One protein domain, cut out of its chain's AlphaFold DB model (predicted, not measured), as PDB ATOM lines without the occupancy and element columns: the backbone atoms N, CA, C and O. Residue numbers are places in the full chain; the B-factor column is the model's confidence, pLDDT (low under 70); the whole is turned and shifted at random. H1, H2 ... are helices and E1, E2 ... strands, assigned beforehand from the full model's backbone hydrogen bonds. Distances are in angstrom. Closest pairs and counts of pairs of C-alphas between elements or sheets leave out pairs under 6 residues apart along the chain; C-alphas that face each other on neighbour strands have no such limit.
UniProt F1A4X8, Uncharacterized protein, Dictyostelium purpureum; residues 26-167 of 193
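This is residues 26 to 167 of the 193 residues of an uncharacterized protein of Dictyostelium purpureum (UniProt F1A4X8). A strongly twisted wall of five strands, E4, E3, E2, E1 and E5, is covered on one face by two helices, H1 and H2, whose lines cross steeply; no named helix lies on the other face. From the wall a long loop between E2 and E3 reaches out to its tip near Ser 68, away from H1. The printed part has 142 residues, with five named strands and then two named helices along the chain, E1 E2 E3 E4 E5 H1 H2. The sheet has the order E4 - E3 - E2 - E1 - E5, all antiparallel, and the class is mixed, helices and strands. The whole is compact, with a radius of gyration of the C-alphas of 15.3 A and spans of 42 by 39 by 25 A.

In the sheet's order, E4 is residues 87 to 95, 22.8 A from first to last C-alpha; E3 is residues 76 to 84, 23.1 A; E2 is residues 49 to 55, 19.6 A; E1 is residues 30 to 37, 22.8 A; and E5 is residues 102 to 110, 21.9 A. E1 begins at C-alpha 30, (23.866, -13.379, 58.073). H1 is residues 120 to 140, 30.7 A, and begins at C-alpha 120, (12.055, -9.246, 60.943). H2 is residues 148 to 165, 25.4 A, and ends at C-alpha 165, (30.582, 0.523, 55.834).

E1 to E4 form a meander, each strand the antiparallel neighbour of the one before, with hairpins E1 and E2, E2 and E3, E3 and E4. N 34 and O 52 are 2.8 A apart between E1 and E2, N 79 and O 53 2.8 A between E3 and E2, and N 91 and O 80 2.8 A between E4 and E3, each within hydrogen-bond range. E5 is antiparallel to E1, with N 108 and O 31 at 2.8 A, also within range. E3 bends by 58 degrees at residue 81. H1 and H2 are on the same face of the sheet, in two layers, helices on one face of a sheet. H2, at a height over the sheet of 7.3 A, is over E3 and only just over E2, on which 3 of its C-alphas fall; it runs along the strands, at 24 degrees to E3 on the local plane. Its closest C-alphas to E3 are those of Ser 152 and Leu 81, 5.4 A apart. H1, at a height of 9.0 A, is over E4 and E3 and slantwise to the strands, at 34 degrees to E3 on the local plane; its closest C-alphas to E4 are those of Lys 128 and Thr 92, 5.9 A apart. H1, with residues 131 to 138 alone, touches H2, with residues 155 to 159 alone, at a steep tilt of 61 degrees, opposite ways; the closest C-alphas are those of Phe 138 and Phe 155, 6.8 A apart. In H2 every O i to N i+4 pair is within hydrogen-bond range, in H1 15 of 17.

The two C-alphas farthest apart are those of Ser 68 and Asn 144, 46.6 A. The printed part has no cut. The links E1 to E2 and E2 to E3 are long; in the latter, residues 62 to 63 pair antiparallel with residues 72 to 73. The mean pLDDT of the printed part is 80.9, and it is under 70 at residues 39 to 47, 64 to 70, 114 to 115, 140 to 147 and 166 to 167.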
ATOM      1  N   GLU A  26      21.072 -17.011  65.931       84.75
ATOM      2  CA  GLU A  26      22.494 -16.854  65.600       84.75
ATOM      3  C   GLU A  26      22.710 -16.505  64.124       84.75
ATOM      4  O   GLU A  26      23.685 -15.823  63.810       84.75
ATOM      5  N   LYS A  27      21.787 -16.909  63.244       85.50
ATOM      6  CA  LYS A  27      21.829 -16.642  61.799       85.50
ATOM      7  C   LYS A  27      21.137 -15.345  61.396       85.50
ATOM      8  O   LYS A  27      21.329 -14.878  60.279       85.50
ATOM      9  N   GLU A  28      20.341 -14.755  62.288       90.00
ATOM     10  CA  GLU A  28      19.683 -13.470  62.047       90.00
ATOM     11  C   GLU A  28      20.733 -12.404  61.701       90.00
ATOM     12  O   GLU A  28      21.548 -12.059  62.549       90.00
ATOM     13  N   GLY A  29      20.708 -11.877  60.480       90.19
ATOM     14  CA  GLY A  29      21.646 -10.890  59.948       90.19
ATOM     15  C   GLY A  29      22.782 -11.461  59.115       90.19
ATOM     16  O   GLY A  29      23.574 -10.682  58.584       90.19
ATOM     17  N   ASP A  30      22.883 -12.782  58.971       93.62
ATOM     18  CA  ASP A  30      23.866 -13.379  58.073       93.62
ATOM     19  C   ASP A  30      23.621 -12.920  56.633       93.62
ATOM     20  O   ASP A  30      22.489 -12.883  56.141       93.62
ATOM     21  N   VAL A  31      24.711 -12.574  55.950       94.25
ATOM     22  CA  VAL A  31      24.690 -12.093  54.571       94.25
ATOM     23  C   VAL A  31      25.374 -13.105  53.672       94.25
ATOM     24  O   VAL A  31      26.544 -13.444  53.858       94.25
ATOM     25  N   TYR A  32      24.660 -13.540  52.645       95.00
ATOM     26  CA  TYR A  32      25.111 -14.532  51.685       95.00
ATOM     27  C   TYR A  32      25.185 -13.921  50.289       95.00
ATOM     28  O   TYR A  32      24.268 -13.232  49.849       95.00
ATOM     29  N   LEU A  33      26.259 -14.216  49.565       94.25
ATOM     30  CA  LEU A  33      26.322 -14.012  48.122       94.25
ATOM     31  C   LEU A  33      25.840 -15.284  47.435       94.25
ATOM     32  O   LEU A  33      26.460 -16.334  47.608       94.25
ATOM     33  N   MET A  34      24.779 -15.186  46.642       93.56
ATOM     34  CA  MET A  34      24.302 -16.283  45.802       93.56
ATOM     35  C   MET A  34      24.835 -16.123  44.389       93.56
ATOM     36  O   MET A  34      24.793 -15.027  43.826       93.56
ATOM     37  N   VAL A  35      25.264 -17.236  43.807       91.31
ATOM     38  CA  VAL A  35      25.713 -17.319  42.422       91.31
ATOM     39  C   VAL A  35      24.743 -18.189  41.639       91.31
ATOM     40  O   VAL A  35      24.557 -19.370  41.944       91.31
ATOM     41  N   TYR A  36      24.159 -17.598  40.607       88.38
ATOM     42  CA  TYR A  36      23.342 -18.280  39.615       88.38
ATOM     43  C   TYR A  36      24.080 -18.295  38.282       88.38
ATOM     44  O   TYR A  36      24.796 -17.342  37.999       88.38
ATOM     45  N   ALA A  37      23.887 -19.306  37.439       83.31
ATOM     46  CA  ALA A  37      24.297 -19.215  36.038       83.31
ATOM     47  C   ALA A  37      23.271 -19.850  35.112       83.31
ATOM     48  O   ALA A  37      22.663 -20.872  35.439       83.31
ATOM     49  N   ASP A  38      23.122 -19.250  33.937       71.25
ATOM     50  CA  ASP A  38      22.308 -19.818  32.873       71.25
ATOM     51  C   ASP A  38      23.120 -20.873  32.114       71.25
ATOM     52  O   ASP A  38      24.011 -20.556  31.325       71.25
ATOM     53  N   THR A  39      22.817 -22.145  32.368       62.84
ATOM     54  CA  THR A  39      23.490 -23.289  31.740       62.84
ATOM     55  C   THR A  39      23.131 -23.470  30.265       62.84
ATOM     56  O   THR A  39      23.744 -24.298  29.593       62.84
ATOM     57  N   ASN A  40      22.163 -22.711  29.740       62.41
ATOM     58  CA  ASN A  40      21.713 -22.833  28.353       62.41
ATOM     59  C   ASN A  40      22.526 -21.976  27.371       62.41
ATOM     60  O   ASN A  40      22.302 -22.053  26.161       62.41
ATOM     61  N   LEU A  41      23.460 -21.155  27.858       57.06
ATOM     62  CA  LEU A  41      24.281 -20.295  27.013       57.06
ATOM     63  C   LEU A  41      25.645 -20.956  26.731       57.06
ATOM     64  O   LEU A  41      26.381 -21.277  27.662       57.06
ATOM     65  N   PRO A  42      26.054 -21.140  25.462       46.50
ATOM     66  CA  PRO A  42      27.419 -21.554  25.142       46.50
ATOM     67  C   PRO A  42      28.392 -20.379  25.360       46.50
ATOM     68  O   PRO A  42      28.168 -19.290  24.834       46.50
ATOM     69  N   GLY A  43      29.474 -20.572  26.124       58.41
ATOM     70  CA  GLY A  43      30.483 -19.527  26.354       58.41
ATOM     71  C   GLY A  43      31.261 -19.664  27.666       58.41
ATOM     72  O   GLY A  43      31.148 -20.671  28.361       58.41
ATOM     73  N   ASP A  44      32.072 -18.649  27.987       61.81
ATOM     74  CA  ASP A  44      32.791 -18.571  29.263       61.81
ATOM     75  C   ASP A  44      31.792 -18.496  30.426       61.81
ATOM     76  O   ASP A  44      31.066 -17.513  30.602       61.81
ATOM     77  N   THR A  45      31.780 -19.562  31.225       63.69
ATOM     78  CA  THR A  45      30.880 -19.772  32.365       63.69
ATOM     79  C   THR A  45      30.851 -18.613  33.363       63.69
ATOM     80  O   THR A  45      29.844 -18.439  34.040       63.69
ATOM     81  N   LYS A  46      31.912 -17.796  33.460       68.62
ATOM     82  CA  LYS A  46      32.003 -16.709  34.453       68.62
ATOM     83  C   LYS A  46      31.181 -15.474  34.092       68.62
ATOM     84  O   LYS A  46      30.582 -14.864  34.972       68.62
ATOM     85  N   LEU A  47      31.102 -15.120  32.809       68.69
ATOM     86  CA  LEU A  47      30.285 -13.992  32.328       68.69
ATOM     87  C   LEU A  47      28.783 -14.308  32.319       68.69
ATOM     88  O   LEU A  47      27.959 -13.401  32.225       68.69
ATOM     89  N   GLN A  48      28.434 -15.590  32.407       74.62
ATOM     90  CA  GLN A  48      27.057 -16.077  32.477       74.62
ATOM     91  C   GLN A  48      26.530 -16.152  33.911       74.62
ATOM     92  O   GLN A  48      25.356 -16.473  34.119       74.62
ATOM     93  N   GLN A  49      27.390 -15.880  34.894       84.31
ATOM     94  CA  GLN A  49      26.962 -15.811  36.273       84.31
ATOM     95  C   GLN A  49      26.126 -14.551  36.521       84.31
ATOM     96  O   GLN A  49      26.256 -13.535  35.843       84.31
ATOM     97  N   ASN A  50      25.226 -14.652  37.488       87.19
ATOM     98  CA  ASN A  50      24.465 -13.551  38.046       87.19
ATOM     99  C   ASN A  50      24.526 -13.661  39.560       87.19
ATOM    100  O   ASN A  50      24.395 -14.752  40.125       87.19
ATOM    101  N   TYR A  51      24.709 -12.522  40.211       91.56
ATOM    102  CA  TYR A  51      24.872 -12.445  41.651       91.56
ATOM    103  C   TYR A  51      23.656 -11.802  42.309       91.56
ATOM    104  O   TYR A  51      23.054 -10.858  41.785       91.56
ATOM    105  N   SER A  52      23.312 -12.333  43.477       94.19
ATOM    106  CA  SER A  52      22.352 -11.725  44.394       94.19
ATOM    107  C   SER A  52      22.891 -11.755  45.812       94.19
ATOM    108  O   SER A  52      23.740 -12.585  46.142       94.19
ATOM    109  N   ILE A  53      22.364 -10.874  46.650       95.94
ATOM    110  CA  ILE A  53      22.640 -10.857  48.080       95.94
ATOM    111  C   ILE A  53      21.406 -11.357  48.812       95.94
ATOM    112  O   ILE A  53      20.326 -10.818  48.599       95.94
ATOM    113  N   VAL A  54      21.563 -12.350  49.680       96.12
ATOM    114  CA  VAL A  54      20.515 -12.797  50.603       96.12
ATOM    115  C   VAL A  54      20.896 -12.372  52.012       96.12
ATOM    116  O   VAL A  54      22.014 -12.631  52.448       96.12
ATOM    117  N   ILE A  55      19.976 -11.717  52.712       94.94
ATOM    118  CA  ILE A  55      20.128 -11.334  54.118       94.94
ATOM    119  C   ILE A  55      19.100 -12.115  54.928       94.94
ATOM    120  O   ILE A  55      17.896 -11.973  54.694       94.94
ATOM    121  N   ASP A  56      19.566 -12.920  55.878       94.00
ATOM    122  CA  ASP A  56      18.695 -13.715  56.738       94.00
ATOM    123  C   ASP A  56      18.088 -12.857  57.851       94.00
ATOM    124  O   ASP A  56      18.629 -12.737  58.942       94.00
ATOM    125  N   VAL A  57      16.951 -12.228  57.575       92.25
ATOM    126  CA  VAL A  57      16.309 -11.286  58.509       92.25
ATOM    127  C   VAL A  57      15.655 -11.944  59.727       92.25
ATOM    128  O   VAL A  57      15.242 -11.237  60.641       92.25
ATOM    129  N   ALA A  58      15.502 -13.270  59.730       90.12
ATOM    130  CA  ALA A  58      14.722 -13.995  60.734       90.12
ATOM    131  C   ALA A  58      15.423 -15.255  61.268       90.12
ATOM    132  O   ALA A  58      14.820 -16.010  62.026       90.12
ATOM    133  N   GLY A  59      16.673 -15.512  60.877       88.12
ATOM    134  CA  GLY A  59      17.395 -16.728  61.248       88.12
ATOM    135  C   GLY A  59      16.809 -18.001  60.629       88.12
ATOM    136  O   GLY A  59      16.873 -19.070  61.235       88.12
ATOM    137  N   GLU A  60      16.186 -17.889  59.456       88.38
ATOM    138  CA  GLU A  60      15.429 -18.960  58.802       88.38
ATOM    139  C   GLU A  60      16.289 -19.844  57.891       88.38
ATOM    140  O   GLU A  60      15.788 -20.835  57.359       88.38
ATOM    141  N   SER A  61      17.565 -19.517  57.664       88.62
ATOM    142  CA  SER A  61      18.435 -20.326  56.804       88.62
ATOM    143  C   SER A  61      18.598 -21.732  57.378       88.62
ATOM    144  O   SER A  61      19.016 -21.918  58.527       88.62
ATOM    145  N   ILE A  62      18.315 -22.753  56.573       83.62
ATOM    146  CA  ILE A  62      18.280 -24.155  57.012       83.62
ATOM    147  C   ILE A  62      19.333 -24.994  56.299       83.62
ATOM    148  O   ILE A  62      19.693 -24.726  55.157       83.62
ATOM    149  N   ASN A  63      19.786 -26.050  56.970       72.56
ATOM    150  CA  ASN A  63      20.306 -27.218  56.268       72.56
ATOM    151  C   ASN A  63      19.073 -28.012  55.839       72.56
ATOM    152  O   ASN A  63      18.319 -28.459  56.703       72.56
ATOM    153  N   ASP A  64      18.806 -28.109  54.542       61.09
ATOM    154  CA  ASP A  64      17.656 -28.860  54.058       61.09
ATOM    155  C   ASP A  64      17.908 -30.352  54.275       61.09
ATOM    156  O   ASP A  64      18.640 -30.971  53.517       61.09
ATOM    157  N   HIS A  65      17.344 -30.935  55.328       51.94
ATOM    158  CA  HIS A  65      17.510 -32.356  55.629       51.94
ATOM    159  C   HIS A  65      16.690 -33.282  54.705       51.94
ATOM    160  O   HIS A  65      16.906 -34.493  54.754       51.94
ATOM    161  N   ASP A  66      15.813 -32.739  53.847       48.28
ATOM    162  CA  ASP A  66      14.909 -33.505  52.975       48.28
ATOM    163  C   ASP A  66      15.466 -33.737  51.558       48.28
ATOM    164  O   ASP A  66      14.930 -34.543  50.793       48.28
ATOM    165  N   THR A  67      16.592 -33.110  51.208       49.66
ATOM    166  CA  THR A  67      17.410 -33.554  50.071       49.66
ATOM    167  C   THR A  67      18.421 -34.581  50.572       49.66
ATOM    168  O   THR A  67      19.064 -34.380  51.600       49.66
ATOM    169  N   SER A  68      18.580 -35.698  49.860       43.91
ATOM    170  CA  SER A  68      19.385 -36.881  50.231       43.91
ATOM    171  C   SER A  68      20.916 -36.654  50.335       43.91
ATOM    172  O   SER A  68      21.702 -37.551  50.044       43.91
ATOM    173  N   GLY A  69      21.341 -35.452  50.729       52.31
ATOM    174  CA  GLY A  69      22.706 -34.980  50.972       52.31
ATOM    175  C   GLY A  69      22.745 -33.588  51.632       52.31
ATOM    176  O   GLY A  69      23.684 -32.839  51.398       52.31
ATOM    177  N   GLY A  70      21.701 -33.253  52.397       59.44
ATOM    178  CA  GLY A  70      21.261 -31.935  52.854       59.44
ATOM    179  C   GLY A  70      22.037 -30.677  52.466       59.44
ATOM    180  O   GLY A  70      23.006 -30.288  53.119       59.44
ATOM    181  N   ALA A  71      21.554 -29.996  51.427       70.12
ATOM    182  CA  ALA A  71      22.103 -28.720  50.990       70.12
ATOM    183  C   ALA A  71      21.673 -27.578  51.928       70.12
ATOM    184  O   ALA A  71      20.511 -27.458  52.308       70.12
ATOM    185  N   PHE A  72      22.607 -26.701  52.288       83.38
ATOM    186  CA  PHE A  72      22.271 -25.455  52.971       83.38
ATOM    187  C   PHE A  72      21.483 -24.529  52.037       83.38
ATOM    188  O   PHE A  72      21.886 -24.299  50.896       83.38
ATOM    189  N   ILE A  73      20.388 -23.967  52.545       86.75
ATOM    190  CA  ILE A  73      19.547 -22.996  51.849       86.75
ATOM    191  C   ILE A  73      19.612 -21.673  52.618       86.75
ATOM    192  O   ILE A  73      18.999 -21.564  53.687       86.75
ATOM    193  N   PRO A  74      20.312 -20.657  52.081       91.06
ATOM    194  CA  PRO A  74      20.210 -19.290  52.577       91.06
ATOM    195  C   PRO A  74      18.764 -18.804  52.436       91.06
ATOM    196  O   PRO A  74      18.234 -18.799  51.326       91.06
ATOM    197  N   LYS A  75      18.114 -18.404  53.529       91.62
ATOM    198  CA  LYS A  75      16.755 -17.838  53.510       91.62
ATOM    199  C   LYS A  75      16.771 -16.382  53.951       91.62
ATOM    200  O   LYS A  75      17.714 -15.937  54.593       91.62
ATOM    201  N   GLY A  76      15.728 -15.646  53.579       92.88
ATOM    202  CA  GLY A  76      15.547 -14.247  53.960       92.88
ATOM    203  C   GLY A  76      15.231 -13.353  52.768       92.88
ATOM    204  O   GLY A  76      14.510 -13.761  51.857       92.88
ATOM    205  N   VAL A  77      15.747 -12.126  52.776       94.88
ATOM    206  CA  VAL A  77      15.515 -11.141  51.712       94.88
ATOM    207  C   VAL A  77      16.620 -11.238  50.672       94.88
ATOM    208  O   VAL A  77      17.776 -10.939  50.962       94.88
ATOM    209  N   GLU A  78      16.261 -11.623  49.452       95.94
ATOM    210  CA  GLU A  78      17.129 -11.588  48.281       95.94
ATOM    211  C   GLU A  78      17.030 -10.238  47.574       95.94
ATOM    212  O   GLU A  78      15.938  -9.767  47.245       95.94
ATOM    213  N   ILE A  79      18.185  -9.648  47.291       95.06
ATOM    214  CA  ILE A  79      18.355  -8.376  46.602       95.06
ATOM    215  C   ILE A  79      19.219  -8.626  45.368       95.06
ATOM    216  O   ILE A  79      20.356  -9.092  45.473       95.06
ATOM    217  N   TYR A  80      18.693  -8.321  44.185       92.38
ATOM    218  CA  TYR A  80      19.390  -8.559  42.920       92.38
ATOM    219  C   TYR A  80      18.945  -7.596  41.828       92.38
ATOM    220  O   TYR A  80      17.969  -6.866  41.981       92.38
ATOM    221  N   LEU A  81      19.661  -7.597  40.705       89.62
ATOM    222  CA  LEU A  81      19.237  -6.881  39.507       89.62
ATOM    223  C   LEU A  81      18.566  -7.832  38.523       89.62
ATOM    224  O   LEU A  81      19.040  -8.937  38.280       89.62
ATOM    225  N   SER A  82      17.486  -7.358  37.918       85.38
ATOM    226  CA  SER A  82      16.765  -8.039  36.846       85.38
ATOM    227  C   SER A  82      16.645  -7.130  35.631       85.38
ATOM    228  O   SER A  82      16.697  -5.903  35.752       85.38
ATOM    229  N   LEU A  83      16.456  -7.736  34.464       81.25
ATOM    230  CA  LEU A  83      16.104  -7.034  33.239       81.25
ATOM    231  C   LEU A  83      14.610  -7.242  32.977       81.25
ATOM    232  O   LEU A  83      14.172  -8.379  32.826       81.25
ATOM    233  N   SER A  84      13.846  -6.154  32.906       76.81
ATOM    234  CA  SER A  84      12.432  -6.172  32.511       76.81
ATOM    235  C   SER A  84      12.219  -5.120  31.437       76.81
ATOM    236  O   SER A  84      12.588  -3.965  31.636       76.81
ATOM    237  N   ASP A  85      11.678  -5.525  30.289       80.81
ATOM    238  CA  ASP A  85      11.424  -4.648  29.135       80.81
ATOM    239  C   ASP A  85      12.650  -3.830  28.693       80.81
ATOM    240  O   ASP A  85      12.564  -2.655  28.343       80.81
ATOM    241  N   GLY A  86      13.836  -4.447  28.752       74.00
ATOM    242  CA  GLY A  86      15.102  -3.792  28.407       74.00
ATOM    243  C   GLY A  86      15.619  -2.806  29.463       74.00
ATOM    244  O   GLY A  86      16.683  -2.217  29.275       74.00
ATOM    245  N   VAL A  87      14.921  -2.655  30.591       79.75
ATOM    246  CA  VAL A  87      15.305  -1.781  31.702       79.75
ATOM    247  C   VAL A  87      15.838  -2.609  32.866       79.75
ATOM    248  O   VAL A  87      15.217  -3.573  33.315       79.75
ATOM    249  N   VAL A  88      17.007  -2.219  33.378       82.06
ATOM    250  CA  VAL A  88      17.588  -2.827  34.581       82.06
ATOM    251  C   VAL A  88      16.893  -2.265  35.821       82.06
ATOM    252  O   VAL A  88      16.875  -1.044  36.036       82.06
ATOM    253  N   ASN A  89      16.368  -3.168  36.647       85.75
ATOM    254  CA  ASN A  89      15.645  -2.872  37.880       85.75
ATOM    255  C   ASN A  89      16.216  -3.668  39.053       85.75
ATOM    256  O   ASN A  89      16.561  -4.841  38.897       85.75
ATOM    257  N   VAL A  90      16.267  -3.037  40.225       90.62
ATOM    258  CA  VAL A  90      16.525  -3.736  41.486       90.62
ATOM    259  C   VAL A  90      15.273  -4.489  41.916       90.62
ATOM    260  O   VAL A  90      14.168  -3.957  41.866       90.62
ATOM    261  N   GLN A  91      15.457  -5.743  42.303       92.81
ATOM    262  CA  GLN A  91      14.427  -6.630  42.812       92.81
ATOM    263  C   GLN A  91      14.741  -6.975  44.255       92.81
ATOM    264  O   GLN A  91      15.903  -7.162  44.624       92.81
ATOM    265  N   THR A  92      13.686  -7.050  45.054       93.25
ATOM    266  CA  THR A  92      13.733  -7.413  46.467       93.25
ATOM    267  C   THR A  92      12.604  -8.396  46.729       93.25
ATOM    268  O   THR A  92      11.431  -8.079  46.527       93.25
ATOM    269  N   GLN A  93      12.950  -9.618  47.115       93.19
ATOM    270  CA  GLN A  93      11.970 -10.686  47.309       93.19
ATOM    271  C   GLN A  93      12.405 -11.645  48.411       93.19
ATOM    272  O   GLN A  93      13.566 -11.664  48.808       93.19
ATOM    273  N   ARG A  94      11.473 -12.467  48.887       91.62
ATOM    274  CA  ARG A  94      11.780 -13.534  49.838       91.62
ATOM    275  C   ARG A  94      12.446 -14.709  49.114       91.62
ATOM    276  O   ARG A  94      11.951 -15.148  48.077       91.62
ATOM    277  N   ASN A  95      13.551 -15.217  49.657       90.00
ATOM    278  CA  ASN A  95      14.218 -16.428  49.181       90.00
ATOM    279  C   ASN A  95      13.811 -17.627  50.032       90.00
ATOM    280  O   ASN A  95      14.429 -17.915  51.054       90.00
ATOM    281  N   ASP A  96      12.759 -18.318  49.609       84.38
ATOM    282  CA  ASP A  96      12.251 -19.489  50.331       84.38
ATOM    283  C   ASP A  96      12.856 -20.810  49.846       84.38
ATOM    284  O   ASP A  96      12.871 -21.796  50.585       84.38
ATOM    285  N   HIS A  97      13.352 -20.831  48.608       82.75
ATOM    286  CA  HIS A  97      13.871 -22.011  47.925       82.75
ATOM    287  C   HIS A  97      15.018 -21.639  46.981       82.75
ATOM    288  O   HIS A  97      15.124 -20.503  46.520       82.75
ATOM    289  N   LEU A  98      15.869 -22.614  46.657       83.94
ATOM    290  CA  LEU A  98      16.919 -22.431  45.657       83.94
ATOM    291  C   LEU A  98      16.308 -22.385  44.251       83.94
ATOM    292  O   LEU A  98      15.517 -23.248  43.869       83.94
ATOM    293  N   LYS A  99      16.691 -21.377  43.462       85.12
ATOM    294  CA  LYS A  99      16.262 -21.249  42.061       85.12
ATOM    295  C   LYS A  99      16.929 -22.326  41.188       85.12
ATOM    296  O   LYS A  99      18.068 -22.692  41.467       85.12
ATOM    297  N   PRO A 100      16.317 -22.756  40.067       81.94
ATOM    298  CA  PRO A 100      16.896 -23.782  39.186       81.94
ATOM    299  C   PRO A 100      18.305 -23.476  38.650       81.94
ATOM    300  O   PRO A 100      19.080 -24.390  38.401       81.94
ATOM    301  N   MET A 101      18.647 -22.196  38.487       84.62
ATOM    302  CA  MET A 101      19.962 -21.741  38.006       84.62
ATOM    303  C   MET A 101      21.010 -21.618  39.121       84.62
ATOM    304  O   MET A 101      22.094 -21.084  38.889       84.62
ATOM    305  N   PHE A 102      20.685 -22.024  40.348       87.81
ATOM    306  CA  PHE A 102      21.581 -21.910  41.491       87.81
ATOM    307  C   PHE A 102      22.832 -22.768  41.308       87.81
ATOM    308  O   PHE A 102      22.747 -23.951  40.990       87.81
ATOM    309  N   GLN A 103      23.998 -22.165  41.542       86.88
ATOM    310  CA  GLN A 103      25.282 -22.858  41.477       86.88
ATOM    311  C   GLN A 103      25.941 -22.982  42.844       86.88
ATOM    312  O   GLN A 103      26.424 -24.050  43.210       86.88
ATOM    313  N   SER A 104      26.036 -21.873  43.575       88.44
ATOM    314  CA  SER A 104      26.755 -21.836  44.846       88.44
ATOM    315  C   SER A 104      26.355 -20.629  45.683       88.44
ATOM    316  O   SER A 104      25.727 -19.688  45.194       88.44
ATOM    317  N   TYR A 105      26.761 -20.653  46.947       91.44
ATOM    318  CA  TYR A 105      26.638 -19.532  47.865       91.44
ATOM    319  C   TYR A 105      27.944 -19.343  48.646       91.44
ATOM    320  O   TYR A 105      28.726 -20.286  48.800       91.44
ATOM    321  N   LYS A 106      28.178 -18.135  49.165       90.75
ATOM    322  CA  LYS A 106      29.231 -17.863  50.156       90.75
ATOM    323  C   LYS A 106      28.684 -16.979  51.274       90.75
ATOM    324  O   LYS A 106      28.074 -15.953  50.989       90.75
ATOM    325  N   LEU A 107      28.926 -17.363  52.529       92.12
ATOM    326  CA  LEU A 107      28.700 -16.491  53.685       92.12
ATOM    327  C   LEU A 107      29.737 -15.362  53.656       92.12
ATOM    328  O   LEU A 107      30.937 -15.621  53.559       92.12
ATOM    329  N   LEU A 108      29.269 -14.122  53.723       91.81
ATOM    330  CA  LEU A 108      30.099 -12.917  53.655       91.81
ATOM    331  C   LEU A 108      30.394 -12.321  55.029       91.81
ATOM    332  O   LEU A 108      31.323 -11.524  55.170       91.81
ATOM    333  N   GLY A 109      29.573 -12.670  56.017       91.00
ATOM    334  CA  GLY A 109      29.585 -12.099  57.351       91.00
ATOM    335  C   GLY A 109      28.165 -11.831  57.827       91.00
ATOM    336  O   GLY A 109      27.215 -12.453  57.353       91.00
ATOM    337  N   LYS A 110      28.045 -10.886  58.753       90.81
ATOM    338  CA  LYS A 110      26.810 -10.571  59.458       90.81
ATOM    339  C   LYS A 110      26.592  -9.064  59.481       90.81
ATOM    340  O   LYS A 110      27.562  -8.322  59.590       90.81
ATOM    341  N   ILE A 111      25.348  -8.618  59.385       88.00
ATOM    342  CA  ILE A 111      24.953  -7.228  59.629       88.00
ATOM    343  C   ILE A 111      23.983  -7.165  60.803       88.00
ATOM    344  O   ILE A 111      23.271  -8.129  61.081       88.00
ATOM    345  N   GLU A 112      23.950  -6.031  61.492       82.75
ATOM    346  CA  GLU A 112      23.010  -5.824  62.588       82.75
ATOM    347  C   GLU A 112      21.691  -5.252  62.067       82.75
ATOM    348  O   GLU A 112      21.638  -4.483  61.100       82.75
ATOM    349  N   ASN A 113      20.600  -5.605  62.742       77.81
ATOM    350  CA  ASN A 113      19.310  -4.982  62.510       77.81
ATOM    351  C   ASN A 113      19.294  -3.571  63.118       77.81
ATOM    352  O   ASN A 113      18.853  -3.359  64.245       77.81
ATOM    353  N   VAL A 114      19.787  -2.598  62.350       68.25
ATOM    354  CA  VAL A 114      19.860  -1.182  62.748       68.25
ATOM    355  C   VAL A 114      18.518  -0.441  62.667       68.25
ATOM    356  O   VAL A 114      18.438   0.711  63.089       68.25
ATOM    357  N   TYR A 115      17.477  -1.064  62.106       65.38
ATOM    358  CA  TYR A 115      16.176  -0.423  61.903       65.38
ATOM    359  C   TYR A 115      15.206  -0.756  63.039       65.38
ATOM    360  O   TYR A 115      14.726   0.147  63.720       65.38
ATOM    361  N   HIS A 116      14.922  -2.047  63.240       70.50
ATOM    362  CA  HIS A 116      13.846  -2.514  64.115       70.50
ATOM    363  C   HIS A 116      14.200  -3.871  64.739       70.50
ATOM    364  O   HIS A 116      13.708  -4.916  64.308       70.50
ATOM    365  N   GLN A 117      15.087  -3.855  65.740       74.38
ATOM    366  CA  GLN A 117      15.584  -5.053  66.425       74.38
ATOM    367  C   GLN A 117      14.440  -5.966  66.896       74.38
ATOM    368  O   GLN A 117      13.492  -5.512  67.536       74.38
ATOM    369  N   GLY A 118      14.536  -7.263  66.588       78.50
ATOM    370  CA  GLY A 118      13.514  -8.252  66.946       78.50
ATOM    371  C   GLY A 118      12.230  -8.183  66.110       78.50
ATOM    372  O   GLY A 118      11.282  -8.907  66.409       78.50
ATOM    373  N   ASN A 119      12.183  -7.350  65.062       85.94
ATOM    374  CA  ASN A 119      11.064  -7.279  64.123       85.94
ATOM    375  C   ASN A 119      11.529  -7.564  62.678       85.94
ATOM    376  O   ASN A 119      11.829  -6.636  61.919       85.94
ATOM    377  N   PRO A 120      11.571  -8.847  62.266       87.75
ATOM    378  CA  PRO A 120      12.055  -9.246  60.943       87.75
ATOM    379  C   PRO A 120      11.290  -8.621  59.776       87.75
ATOM    380  O   PRO A 120      11.865  -8.351  58.721       87.75
ATOM    381  N   LYS A 121       9.985  -8.372  59.953       88.38
ATOM    382  CA  LYS A 121       9.147  -7.769  58.913       88.38
ATOM    383  C   LYS A 121       9.554  -6.323  58.655       88.38
ATOM    384  O   LYS A 121       9.829  -5.962  57.516       88.38
ATOM    385  N   GLU A 122       9.629  -5.518  59.712       86.44
ATOM    386  CA  GLU A 122      10.050  -4.119  59.598       86.44
ATOM    387  C   GLU A 122      11.490  -4.009  59.088       86.44
ATOM    388  O   GLU A 122      11.800  -3.127  58.285       86.44
ATOM    389  N   TRP A 123      12.362  -4.942  59.478       88.06
ATOM    390  CA  TRP A 123      13.718  -5.001  58.945       88.06
ATOM    391  C   TRP A 123      13.750  -5.298  57.443       88.06
ATOM    392  O   TRP A 123      14.412  -4.580  56.691       88.06
ATOM    393  N   SER A 124      12.998  -6.304  56.990       89.75
ATOM    394  CA  SER A 124      12.841  -6.628  55.567       89.75
ATOM    395  C   SER A 124      12.341  -5.422  54.764       89.75
ATOM    396  O   SER A 124      12.908  -5.087  53.721       89.75
ATOM    397  N   ASP A 125      11.314  -4.733  55.264       88.19
ATOM    398  CA  ASP A 125      10.752  -3.546  54.612       88.19
ATOM    399  C   ASP A 125      11.770  -2.393  54.547       88.19
ATOM    400  O   ASP A 125      11.883  -1.712  53.520       88.19
ATOM    401  N   GLY A 126      12.555  -2.194  55.610       86.69
ATOM    402  CA  GLY A 126      13.646  -1.220  55.649       86.69
ATOM    403  C   GLY A 126      14.764  -1.540  54.651       86.69
ATOM    404  O   GLY A 126      15.200  -0.658  53.907       86.69
ATOM    405  N   LEU A 127      15.188  -2.806  54.573       87.62
ATOM    406  CA  LEU A 127      16.195  -3.271  53.611       87.62
ATOM    407  C   LEU A 127      15.737  -3.068  52.167       87.62
ATOM    408  O   LEU A 127      16.517  -2.589  51.343       87.62
ATOM    409  N   LYS A 128      14.467  -3.366  51.870       88.00
ATOM    410  CA  LYS A 128      13.880  -3.127  50.549       88.00
ATOM    411  C   LYS A 128      13.977  -1.657  50.144       88.00
ATOM    412  O   LYS A 128      14.505  -1.341  49.077       88.00
ATOM    413  N   GLN A 129      13.541  -0.756  51.022       86.00
ATOM    414  CA  GLN A 129      13.609   0.686  50.772       86.00
ATOM    415  C   GLN A 129      15.053   1.189  50.629       86.00
ATOM    416  O   GLN A 129      15.328   2.078  49.822       86.00
ATOM    417  N   ALA A 130      15.990   0.643  51.410       85.25
ATOM    418  CA  ALA A 130      17.402   1.003  51.324       85.25
ATOM    419  C   ALA A 130      18.026   0.555  49.992       85.25
ATOM    420  O   ALA A 130      18.685   1.354  49.327       85.25
ATOM    421  N   ALA A 131      17.766  -0.684  49.563       85.62
ATOM    422  CA  ALA A 131      18.267  -1.229  48.303       85.62
ATOM    423  C   ALA A 131      17.811  -0.405  47.088       85.62
ATOM    424  O   ALA A 131      18.619  -0.096  46.210       85.62
ATOM    425  N   GLU A 132      16.542   0.016  47.067       86.31
ATOM    426  CA  GLU A 132      15.998   0.901  46.030       86.31
ATOM    427  C   GLU A 132      16.742   2.244  45.962       86.31
ATOM    428  O   GLU A 132      17.068   2.725  44.875       86.31
ATOM    429  N   LYS A 133      17.088   2.831  47.116       85.44
ATOM    430  CA  LYS A 133      17.867   4.080  47.176       85.44
ATOM    431  C   LYS A 133      19.309   3.883  46.704       85.44
ATOM    432  O   LYS A 133      19.811   4.705  45.937       85.44
ATOM    433  N   PHE A 134      19.962   2.800  47.122       83.38
ATOM    434  CA  PHE A 134      21.343   2.488  46.739       83.38
ATOM    435  C   PHE A 134      21.489   2.206  45.240       83.38
ATOM    436  O   PHE A 134      22.510   2.537  44.637       83.38
ATOM    437  N   PHE A 135      20.455   1.658  44.600       84.31
ATOM    438  CA  PHE A 135      20.472   1.411  43.162       84.31
ATOM    439  C   PHE A 135      20.566   2.691  42.320       84.31
ATOM    440  O   PHE A 135      21.218   2.691  41.274       84.31
ATOM    441  N   ASN A 136      19.969   3.798  42.772       80.88
ATOM    442  CA  ASN A 136      20.078   5.079  42.069       80.88
ATOM    443  C   ASN A 136      21.521   5.602  42.055       80.88
ATOM    444  O   ASN A 136      21.987   6.091  41.025       80.88
ATOM    445  N   GLU A 137      22.247   5.447  43.167       74.75
ATOM    446  CA  GLU A 137      23.670   5.795  43.245       74.75
ATOM    447  C   GLU A 137      24.485   4.929  42.271       74.75
ATOM    448  O   GLU A 137      25.263   5.466  41.483       74.75
ATOM    449  N   PHE A 138      24.213   3.619  42.218       76.88
ATOM    450  CA  PHE A 138      24.843   2.711  41.256       76.88
ATOM    451  C   PHE A 138      24.581   3.127  39.798       76.88
ATOM    452  O   PHE A 138      25.521   3.260  39.017       76.88
ATOM    453  N   LYS A 139      23.325   3.414  39.422       72.75
ATOM    454  CA  LYS A 139      22.972   3.891  38.070       72.75
ATOM    455  C   LYS A 139      23.718   5.170  37.682       72.75
ATOM    456  O   LYS A 139      24.145   5.284  36.538       72.75
ATOM    457  N   SER A 140      23.889   6.108  38.613       67.94
ATOM    458  CA  SER A 140      24.560   7.390  38.348       67.94
ATOM    459  C   SER A 140      26.064   7.267  38.069       67.94
ATOM    460  O   SER A 140      26.642   8.144  37.430       67.94
ATOM    461  N   GLN A 141      26.695   6.181  38.522       63.84
ATOM    462  CA  GLN A 141      28.139   5.955  38.409       63.84
ATOM    463  C   GLN A 141      28.528   5.102  37.189       63.84
ATOM    464  O   GLN A 141      29.717   4.910  36.928       63.84
ATOM    465  N   ASN A 142      27.555   4.610  36.413       62.22
ATOM    466  CA  ASN A 142      27.792   3.671  35.316       62.22
ATOM    467  C   ASN A 142      27.707   4.346  33.936       62.22
ATOM    468  O   ASN A 142      26.755   5.060  33.630       62.22
ATOM    469  N   GLY A 143      28.706   4.100  33.081       54.03
ATOM    470  CA  GLY A 143      28.736   4.577  31.692       54.03
ATOM    471  C   GLY A 143      27.863   3.753  30.727       54.03
ATOM    472  O   GLY A 143      27.277   2.741  31.095       54.03
ATOM    473  N   ASN A 144      27.837   4.135  29.448       49.72
ATOM    474  CA  ASN A 144      26.923   3.595  28.419       49.72
ATOM    475  C   ASN A 144      27.224   2.161  27.905       49.72
ATOM    476  O   ASN A 144      26.715   1.779  26.856       49.72
ATOM    477  N   GLN A 145      28.069   1.368  28.573       52.03
ATOM    478  CA  GLN A 145      28.656   0.133  28.007       52.03
ATOM    479  C   GLN A 145      28.361  -1.174  28.775       52.03
ATOM    480  O   GLN A 145      29.012  -2.187  28.529       52.03
ATOM    481  N   TRP A 146      27.404  -1.191  29.704       61.88
ATOM    482  CA  TRP A 146      27.226  -2.308  30.648       61.88
ATOM    483  C   TRP A 146      25.998  -3.168  30.312       61.88
ATOM    484  O   TRP A 146      24.887  -2.648  30.209       61.88
ATOM    485  N   ASN A 147      26.176  -4.489  30.175       68.38
ATOM    486  CA  ASN A 147      25.063  -5.447  30.086       68.38
ATOM    487  C   ASN A 147      24.516  -5.804  31.489       68.38
ATOM    488  O   ASN A 147      25.089  -5.419  32.512       68.38
ATOM    489  N   HIS A 148      23.381  -6.506  31.560       71.50
ATOM    490  CA  HIS A 148      22.726  -6.794  32.842       71.50
ATOM    491  C   HIS A 148      23.566  -7.693  33.766       71.50
ATOM    492  O   HIS A 148      23.568  -7.454  34.972       71.50
ATOM    493  N   GLN A 149      24.318  -8.654  33.220       76.50
ATOM    494  CA  GLN A 149      25.202  -9.529  33.999       76.50
ATOM    495  C   GLN A 149      26.315  -8.718  34.669       76.50
ATOM    496  O   GLN A 149      26.547  -8.793  35.875       76.50
ATOM    497  N   CYS A 150      26.934  -7.835  33.889       76.75
ATOM    498  CA  CYS A 150      27.972  -6.923  34.339       76.75
ATOM    499  C   CYS A 150      27.465  -6.003  35.463       76.75
ATOM    500  O   CYS A 150      28.128  -5.815  36.487       76.75
ATOM    501  N   ASN A 151      26.238  -5.495  35.308       79.56
ATOM    502  CA  ASN A 151      25.567  -4.707  36.337       79.56
ATOM    503  C   ASN A 151      25.289  -5.525  37.603       79.56
ATOM    504  O   ASN A 151      25.529  -5.021  38.694       79.56
ATOM    505  N   SER A 152      24.819  -6.771  37.485       86.00
ATOM    506  CA  SER A 152      24.548  -7.647  38.636       86.00
ATOM    507  C   SER A 152      25.811  -7.901  39.468       86.00
ATOM    508  O   SER A 152      25.771  -7.763  40.696       86.00
ATOM    509  N   HIS A 153      26.947  -8.176  38.815       87.31
ATOM    510  CA  HIS A 153      28.230  -8.398  39.490       87.31
ATOM    511  C   HIS A 153      28.677  -7.172  40.289       87.31
ATOM    512  O   HIS A 153      28.923  -7.256  41.496       87.31
ATOM    513  N   LYS A 154      28.736  -6.011  39.629       85.12
ATOM    514  CA  LYS A 154      29.180  -4.772  40.270       85.12
ATOM    515  C   LYS A 154      28.215  -4.265  41.329       85.12
ATOM    516  O   LYS A 154      28.663  -3.800  42.371       85.12
ATOM    517  N   PHE A 155      26.911  -4.372  41.087       87.69
ATOM    518  CA  PHE A 155      25.903  -3.973  42.060       87.69
ATOM    519  C   PHE A 155      25.999  -4.811  43.333       87.69
ATOM    520  O   PHE A 155      25.973  -4.251  44.422       87.69
ATOM    521  N   SER A 156      26.182  -6.129  43.210       90.12
ATOM    522  CA  SER A 156      26.346  -7.016  44.370       90.12
ATOM    523  C   SER A 156      27.585  -6.644  45.184       90.12
ATOM    524  O   SER A 156      27.499  -6.513  46.403       90.12
ATOM    525  N   LYS A 157      28.721  -6.387  44.518       88.44
ATOM    526  CA  LYS A 157      29.941  -5.903  45.182       88.44
ATOM    527  C   LYS A 157      29.707  -4.575  45.908       88.44
ATOM    528  O   LYS A 157      29.992  -4.464  47.097       88.44
ATOM    529  N   TYR A 158      29.140  -3.599  45.207       87.31
ATOM    530  CA  TYR A 158      28.830  -2.280  45.748       87.31
ATOM    531  C   TYR A 158      27.885  -2.357  46.957       87.31
ATOM    532  O   TYR A 158      28.107  -1.690  47.967       87.31
ATOM    533  N   LEU A 159      26.850  -3.199  46.887       88.50
ATOM    534  CA  LEU A 159      25.908  -3.403  47.982       88.50
ATOM    535  C   LEU A 159      26.608  -3.985  49.214       88.50
ATOM    536  O   LEU A 159      26.382  -3.502  50.320       88.50
ATOM    537  N   ILE A 160      27.499  -4.964  49.031       87.81
ATOM    538  CA  ILE A 160      28.306  -5.539  50.118       87.81
ATOM    539  C   ILE A 160      29.193  -4.469  50.763       87.81
ATOM    540  O   ILE A 160      29.230  -4.367  51.985       87.81
ATOM    541  N   GLU A 161      29.872  -3.642  49.967       84.44
ATOM    542  CA  GLU A 161      30.713  -2.553  50.477       84.44
ATOM    543  C   GLU A 161      29.892  -1.514  51.251       84.44
ATOM    544  O   GLU A 161      30.282  -1.097  52.344       84.44
ATOM    545  N   LYS A 162      28.718  -1.126  50.735       84.00
ATOM    546  CA  LYS A 162      27.799  -0.218  51.436       84.00
ATOM    547  C   LYS A 162      27.299  -0.810  52.744       84.00
ATOM    548  O   LYS A 162      27.300  -0.102  53.747       84.00
ATOM    549  N   LEU A 163      26.892  -2.076  52.755       84.88
ATOM    550  CA  LEU A 163      26.459  -2.754  53.973       84.88
ATOM    551  C   LEU A 163      27.610  -2.841  54.986       84.88
ATOM    552  O   LEU A 163      27.414  -2.479  56.140       84.88
ATOM    553  N   SER A 164      28.818  -3.204  54.551       80.44
ATOM    554  CA  SER A 164      30.019  -3.270  55.398       80.44
ATOM    555  C   SER A 164      30.341  -1.925  56.064       80.44
ATOM    556  O   SER A 164      30.552  -1.861  57.268       80.44
ATOM    557  N   ASN A 165      30.288  -0.819  55.311       73.56
ATOM    558  CA  ASN A 165      30.582   0.523  55.834       73.56
ATOM    559  C   ASN A 165      29.564   1.038  56.866       73.56
ATOM    560  O   ASN A 165      29.872   1.965  57.611       73.56
ATOM    561  N   ASN A 166      28.354   0.477  56.889       68.88
ATOM    562  CA  ASN A 166      27.282   0.883  57.800       68.88
ATOM    563  C   ASN A 166      27.099  -0.087  58.978       68.88
ATOM    564  O   ASN A 166      26.123   0.042  59.711       68.88
ATOM    565  N   ASN A 167      28.002  -1.058  59.160       69.00
ATOM    566  CA  ASN A 167      27.890  -2.075  60.202       69.00
ATOM    567  C   ASN A 167      29.199  -2.233  60.994       69.00
ATOM    568  O   ASN A 167      30.285  -2.036  60.448       69.00
TER     569      ASN A 167